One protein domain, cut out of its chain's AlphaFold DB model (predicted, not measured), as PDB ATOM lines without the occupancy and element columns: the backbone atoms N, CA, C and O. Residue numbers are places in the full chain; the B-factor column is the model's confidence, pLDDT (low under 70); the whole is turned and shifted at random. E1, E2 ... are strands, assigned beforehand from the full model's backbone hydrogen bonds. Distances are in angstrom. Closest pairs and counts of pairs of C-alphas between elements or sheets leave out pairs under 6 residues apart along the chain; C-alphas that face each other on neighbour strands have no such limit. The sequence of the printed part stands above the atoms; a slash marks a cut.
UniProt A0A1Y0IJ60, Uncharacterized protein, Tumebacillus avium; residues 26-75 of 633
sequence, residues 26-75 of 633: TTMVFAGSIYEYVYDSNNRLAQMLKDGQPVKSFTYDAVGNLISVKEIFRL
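This is residues 26 to 75 of the 633 residues of an uncharacterized protein of Tumebacillus avium (UniProt A0A1Y0IJ60). A single strongly twisted sheet of five strands makes up this model, the chain running to and fro across it in four hairpins, with both faces bare of helices. E3 and E4 lie near the middle, E1 and E5 form the two edges, and residues 72 to 75 trail on after E5. The printed part has 50 residues, with no named helix and five named strands in the order E1, E2, E3, E4, E5, which is also their order across the antiparallel sheet; the class is all strand. The whole is elongated, spanning 37 by 23 by 13 A, and only just loose, close to compact, with a radius of gyration of the C-alphas of 11.8 A.

E1 is residues 27 to 30, 10.0 A long from C-alpha 27 at (221.640, 229.651, 231.886). E2, residues 33 to 39, measures 19.9 A, and E3, residues 45 to 50, 14.5 A. E4, residues 53 to 60, measures 21.0 A and bends by 53 degrees at residue 56. E5, residues 66 to 71, measures 13.9 A and ends with C-alpha 71 at (228.442, 214.257, 223.490).

The strands form a meander, each the antiparallel neighbour of the one before. In the hairpin of E1 and E2, at 151 degrees between directions, N 28 and O 35 are 2.8 A apart, within hydrogen-bond range. E2 and E3 are a hairpin at 163 degrees, with N 36 and O 49 at 2.9 A. The hairpin of E3 and E4 stands at 168 degrees, with N 48 and O 56 at 2.9 A. In the hairpin of E4 and E5, at 163 degrees, N 57 and O 70 are 3.0 A apart. E1 and E5 are apart.

The two C-alphas farthest apart are those of Gly 32 and Val 63, 37.3 A. The printed part has no cut, and its four links between strands are tight. Mean pLDDT of the printed part is 70.6; residues 30 to 33, residue 53 and residues 64 to 75 are under 70.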
ATOM      1  N   THR A  26     223.963 232.344 229.563       74.06
ATOM      2  CA  THR A  26     224.705 231.589 230.581       74.06
ATOM      3  C   THR A  26     223.880 230.451 231.170       74.06
ATOM      4  O   THR A  26     224.441 229.414 231.510       74.06
ATOM      5  N   THR A  27     222.554 230.611 231.248       75.75
ATOM      6  CA  THR A  27     221.640 229.651 231.886       75.75
ATOM      7  C   THR A  27     220.248 229.635 231.236       75.75
ATOM      8  O   THR A  27     219.719 230.692 230.894       75.75
ATOM      9  N   MET A  28     219.608 228.468 231.130       73.81
ATOM     10  CA  MET A  28     218.243 228.281 230.618       73.81
ATOM     11  C   MET A  28     217.503 227.201 231.410       73.81
ATOM     12  O   MET A  28     218.016 226.105 231.577       73.81
ATOM     13  N   VAL A  29     216.261 227.459 231.822       70.31
ATOM     14  CA  VAL A  29     215.402 226.425 232.420       70.31
ATOM     15  C   VAL A  29     214.460 225.872 231.361       70.31
ATOM     16  O   VAL A  29     213.705 226.621 230.738       70.31
ATOM     17  N   PHE A  30     214.483 224.558 231.155       53.09
ATOM     18  CA  PHE A  30     213.594 223.888 230.211       53.09
ATOM     19  C   PHE A  30     213.106 222.559 230.777       53.09
ATOM     20  O   PHE A  30     213.907 221.711 231.167       53.09
ATOM     21  N   ALA A  31     211.781 222.387 230.806       47.75
ATOM     22  CA  ALA A  31     211.112 221.180 231.296       47.75
ATOM     23  C   ALA A  31     211.577 220.721 232.698       47.75
ATOM     24  O   ALA A  31     211.640 219.526 232.968       47.75
ATOM     25  N   GLY A  32     211.905 221.669 233.583       60.22
ATOM     26  CA  GLY A  32     212.310 221.391 234.967       60.22
ATOM     27  C   GLY A  32     213.810 221.181 235.195       60.22
ATOM     28  O   GLY A  32     214.204 221.048 236.346       60.22
ATOM     29  N   SER A  33     214.643 221.212 234.149       60.66
ATOM     30  CA  SER A  33     216.109 221.163 234.269       60.66
ATOM     31  C   SER A  33     216.756 222.510 233.948       60.66
ATOM     32  O   SER A  33     216.264 223.252 233.092       60.66
ATOM     33  N   ILE A  34     217.883 222.790 234.600       79.88
ATOM     34  CA  ILE A  34     218.736 223.957 234.363       79.88
ATOM     35  C   ILE A  34     219.816 223.566 233.353       79.88
ATOM     36  O   ILE A  34     220.538 222.598 233.547       79.88
ATOM     37  N   TYR A  35     219.949 224.314 232.270       78.19
ATOM     38  CA  TYR A  35     221.023 224.176 231.294       78.19
ATOM     39  C   TYR A  35     221.971 225.353 231.438       78.19
ATOM     40  O   TYR A  35     221.512 226.491 231.431       78.19
ATOM     41  N   GLU A  36     223.270 225.097 231.542       85.88
ATOM     42  CA  GLU A  36     224.298 226.135 231.646       85.88
ATOM     43  C   GLU A  36     225.249 226.054 230.454       85.88
ATOM     44  O   GLU A  36     225.513 224.972 229.925       85.88
ATOM     45  N   TYR A  37     225.772 227.195 230.017       82.12
ATOM     46  CA  TYR A  37     226.640 227.283 228.845       82.12
ATOM     47  C   TYR A  37     227.939 227.992 229.219       82.12
ATOM     48  O   TYR A  37     227.934 229.143 229.653       82.12
ATOM     49  N   VAL A  38     229.057 227.289 229.048       85.12
ATOM     50  CA  VAL A  38     230.399 227.762 229.407       85.12
ATOM     51  C   VAL A  38     231.174 228.062 228.139       85.12
ATOM     52  O   VAL A  38     231.170 227.267 227.197       85.12
ATOM     53  N   TYR A  39     231.861 229.198 228.129       84.25
ATOM     54  CA  TYR A  39     232.589 229.712 226.976       84.25
ATOM     55  C   TYR A  39     234.100 229.717 227.243       84.25
ATOM     56  O   TYR A  39     234.535 229.848 228.386       84.25
ATOM     57  N   ASP A  40     234.902 229.542 226.193       84.81
ATOM     58  CA  ASP A  40     236.360 229.646 226.267       84.81
ATOM     59  C   ASP A  40     236.841 231.111 226.318       84.81
ATOM     60  O   ASP A  40     236.056 232.054 226.215       84.81
ATOM     61  N   SER A  41     238.158 231.316 226.442       84.62
ATOM     62  CA  SER A  41     238.780 232.650 226.490       84.62
ATOM     63  C   SER A  41     238.565 233.492 225.226       84.62
ATOM     64  O   SER A  41     238.818 234.693 225.245       84.62
ATOM     65  N   ASN A  42     238.105 232.876 224.134       82.25
ATOM     66  CA  ASN A  42     237.768 233.537 222.877       82.25
ATOM     67  C   ASN A  42     236.246 233.734 222.726       82.25
ATOM     68  O   ASN A  42     235.776 234.017 221.625       82.25
ATOM     69  N   ASN A  43     235.473 233.595 223.813       79.94
ATOM     70  CA  ASN A  43     234.012 233.721 223.853       79.94
ATOM     71  C   ASN A  43     233.257 232.725 222.952       79.94
ATOM     72  O   ASN A  43     232.150 233.008 222.488       79.94
ATOM     73  N   ARG A  44     233.814 231.532 222.714       81.12
ATOM     74  CA  ARG A  44     233.152 230.454 221.957       81.12
ATOM     75  C   ARG A  44     232.619 229.397 222.913       81.12
ATOM     76  O   ARG A  44     233.231 229.146 223.943       81.12
ATOM     77  N   LEU A  45     231.484 228.781 222.587       82.19
ATOM     78  CA  LEU A  45     230.850 227.788 223.457       82.19
ATOM     79  C   LEU A  45     231.782 226.583 223.644       82.19
ATOM     80  O   LEU A  45     231.990 225.822 222.711       82.19
ATOM     81  N   ALA A  46     232.317 226.398 224.843       84.56
ATOM     82  CA  ALA A  46     233.242 225.319 225.171       84.56
ATOM     83  C   ALA A  46     232.515 224.110 225.767       84.56
ATOM     84  O   ALA A  46     232.870 222.966 225.477       84.56
ATOM     85  N   GLN A  47     231.482 224.343 226.583       82.50
ATOM     86  CA  GLN A  47     230.714 223.281 227.230       82.50
ATOM     87  C   GLN A  47     229.242 223.653 227.410       82.50
ATOM     88  O   GLN A  47     228.888 224.820 227.563       82.50
ATOM     89  N   MET A  48     228.392 222.631 227.431       79.19
ATOM     90  CA  MET A  48     227.006 222.729 227.880       79.19
ATOM     91  C   MET A  48     226.824 221.798 229.069       79.19
ATOM     92  O   MET A  48     227.179 220.618 228.980       79.19
ATOM     93  N   LEU A  49     226.253 222.315 230.149       78.81
ATOM     94  CA  LEU A  49     225.907 221.574 231.348       78.81
ATOM     95  C   LEU A  49     224.387 221.435 231.456       78.81
ATOM     96  O   LEU A  49     223.644 222.295 230.991       78.81
ATOM     97  N   LYS A  50     223.930 220.345 232.065       77.06
ATOM     98  CA  LYS A  50     222.550 220.142 232.503       77.06
ATOM     99  C   LYS A  50     222.591 219.811 233.991       77.06
ATOM    100  O   LYS A  50     223.281 218.875 234.381       77.06
ATOM    101  N   ASP A  51     221.900 220.600 234.800       75.94
ATOM    102  CA  ASP A  51     221.847 220.494 236.257       75.94
ATOM    103  C   ASP A  51     223.265 220.455 236.876       75.94
ATOM    104  O   ASP A  51     223.584 219.626 237.727       75.94
ATOM    105  N   GLY A  52     224.152 221.333 236.382       72.94
ATOM    106  CA  GLY A  52     225.548 221.461 236.824       72.94
ATOM    107  C   GLY A  52     226.513 220.384 236.303       72.94
ATOM    108  O   GLY A  52     227.671 220.364 236.715       72.94
ATOM    109  N   GLN A  53     226.078 219.485 235.409       66.12
ATOM    110  CA  GLN A  53     226.909 218.399 234.862       66.12
ATOM    111  C   GLN A  53     227.146 218.545 233.350       66.12
ATOM    112  O   GLN A  53     226.183 218.762 232.615       66.12
ATOM    113  N   PRO A  54     228.384 218.394 232.837       71.50
ATOM    114  CA  PRO A  54     228.689 218.590 231.421       71.50
ATOM    115  C   PRO A  54     228.065 217.492 230.552       71.50
ATOM    116  O   PRO A  54     228.402 216.316 230.662       71.50
ATOM    117  N   VAL A  55     227.177 217.892 229.644       70.19
ATOM    118  CA  VAL A  55     226.481 217.010 228.690       70.19
ATOM    119  C   VAL A  55     227.061 217.106 227.277       70.19
ATOM    120  O   VAL A  55     226.904 216.184 226.474       70.19
ATOM    121  N   LYS A  56     227.761 218.202 226.954       77.81
ATOM    122  CA  LYS A  56     228.494 218.379 225.690       77.81
ATOM    123  C   LYS A  56     229.765 219.195 225.898       77.81
ATOM    124  O   LYS A  56     229.759 220.144 226.677       77.81
ATOM    125  N   SER A  57     230.815 218.869 225.145       77.44
ATOM    126  CA  SER A  57     232.022 219.698 225.032       77.44
ATOM    127  C   SER A  57     232.417 219.919 223.573       77.44
ATOM    128  O   SER A  57     232.172 219.064 222.716       77.44
ATOM    129  N   PHE A  58     232.999 221.086 223.308       78.75
ATOM    130  CA  PHE A  58     233.369 221.576 221.986       78.75
ATOM    131  C   PHE A  58     234.853 221.949 221.984       78.75
ATOM    132  O   PHE A  58     235.330 222.623 222.897       78.75
ATOM    133  N   THR A  59     235.586 221.532 220.955       80.44
ATOM    134  CA  THR A  59     236.998 221.897 220.777       80.44
ATOM    135  C   THR A  59     237.210 222.550 219.425       80.44
ATOM    136  O   THR A  59     236.680 222.074 218.419       80.44
ATOM    137  N   TYR A  60     238.027 223.596 219.388       82.12
ATOM    138  CA  TYR A  60     238.271 224.410 218.200       82.12
ATOM    139  C   TYR A  60     239.748 224.389 217.805       82.12
ATOM    140  O   TYR A  60     240.612 224.222 218.666       82.12
ATOM    141  N   ASP A  61     240.039 224.591 216.522       78.69
ATOM    142  CA  ASP A  61     241.397 224.834 216.045       78.69
ATOM    143  C   ASP A  61     241.865 226.254 216.395       78.69
ATOM    144  O   ASP A  61     241.108 227.093 216.906       78.69
ATOM    145  N   ALA A  62     243.141 226.523 216.115       74.81
ATOM    146  CA  ALA A  62     243.763 227.823 216.345       74.81
ATOM    147  C   ALA A  62     243.127 228.963 215.521       74.81
ATOM    148  O   ALA A  62     243.325 230.128 215.852       74.81
ATOM    149  N   VAL A  63     242.363 228.643 214.471       80.75
ATOM    150  CA  VAL A  63     241.733 229.608 213.554       80.75
ATOM    151  C   VAL A  63     240.247 229.824 213.884       80.75
ATOM    152  O   VAL A  63     239.641 230.784 213.421       80.75
ATOM    153  N   GLY A  64     239.654 228.983 214.734       67.88
ATOM    154  CA  GLY A  64     238.267 229.105 215.171       67.88
ATOM    155  C   GLY A  64     237.298 228.072 214.624       67.88
ATOM    156  O   GLY A  64     236.116 228.141 214.958       67.88
ATOM    157  N   ASN A  65     237.763 227.094 213.849       67.56
ATOM    158  CA  ASN A  65     236.893 226.047 213.332       67.56
ATOM    159  C   ASN A  65     236.669 224.971 214.390       67.56
ATOM    160  O   ASN A  65     237.592 224.553 215.086       67.56
ATOM    161  N   LEU A  66     235.429 224.507 214.506       69.69
ATOM    162  CA  LEU A  66     235.063 223.418 215.401       69.69
ATOM    163  C   LEU A  66     235.698 222.106 214.910       69.69
ATOM    164  O   LEU A  66     235.336 221.613 213.844       69.69
ATOM    165  N   ILE A  67     236.626 221.541 215.687       68.31
ATOM    166  CA  ILE A  67     237.303 220.269 215.384       68.31
ATOM    167  C   ILE A  67     236.511 219.084 215.939       68.31
ATOM    168  O   ILE A  67     236.421 218.045 215.289       68.31
ATOM    169  N   SER A  68     235.950 219.201 217.148       54.66
ATOM    170  CA  SER A  68     235.228 218.085 217.764       54.66
ATOM    171  C   SER A  68     234.044 218.538 218.605       54.66
ATOM    172  O   SER A  68     234.074 219.585 219.256       54.66
ATOM    173  N   VAL A  69     233.002 217.708 218.577       60.97
ATOM    174  CA  VAL A  69     231.874 217.748 219.505       60.97
ATOM    175  C   VAL A  69     231.843 216.404 220.205       60.97
ATOM    176  O   VAL A  69     231.600 215.380 219.567       60.97
ATOM    177  N   LYS A  70     232.072 216.403 221.513       56.53
ATOM    178  CA  LYS A  70     231.944 215.207 222.341       56.53
ATOM    179  C   LYS A  70     230.629 215.296 223.101       56.53
ATOM    180  O   LYS A  70     230.484 216.125 224.002       56.53
ATOM    181  N   GLU A  71     229.664 214.469 222.709       46.47
ATOM    182  CA  GLU A  71     228.442 214.257 223.490       46.47
ATOM    183  C   GLU A  71     228.792 213.356 224.674       46.47
ATOM    184  O   GLU A  71     229.243 212.224 224.504       46.47
ATOM    185  N   ILE A  72     228.650 213.894 225.884       47.56
ATOM    186  CA  ILE A  72     228.916 213.157 227.113       47.56
ATOM    187  C   ILE A  72     227.598 212.487 227.486       47.56
ATOM    188  O   ILE A  72     226.752 213.065 228.166       47.56
ATOM    189  N   PHE A  73     227.398 211.270 226.983       33.25
ATOM    190  CA  PHE A  73     226.328 210.415 227.474       33.25
ATOM    191  C   PHE A  73     226.762 209.836 228.816       33.25
ATOM    192  O   PHE A  73     227.719 209.067 228.897       33.25
ATOM    193  N   ARG A  74     226.043 210.200 229.872       32.41
ATOM    194  CA  ARG A  74     225.987 209.408 231.092       32.41
ATOM    195  C   ARG A  74     224.531 209.119 231.412       32.41
ATOM    196  O   ARG A  74     223.709 210.032 231.483       32.41
ATOM    197  N   LEU A  75     224.244 207.838 231.619       26.59
ATOM    198  CA  LEU A  75     223.271 207.442 232.623       26.59
ATOM    199  C   LEU A  75     223.776 207.996 233.960       26.59
ATOM    200  O   LEU A  75     224.936 207.796 234.325       26.59
TER     201      LEU A  75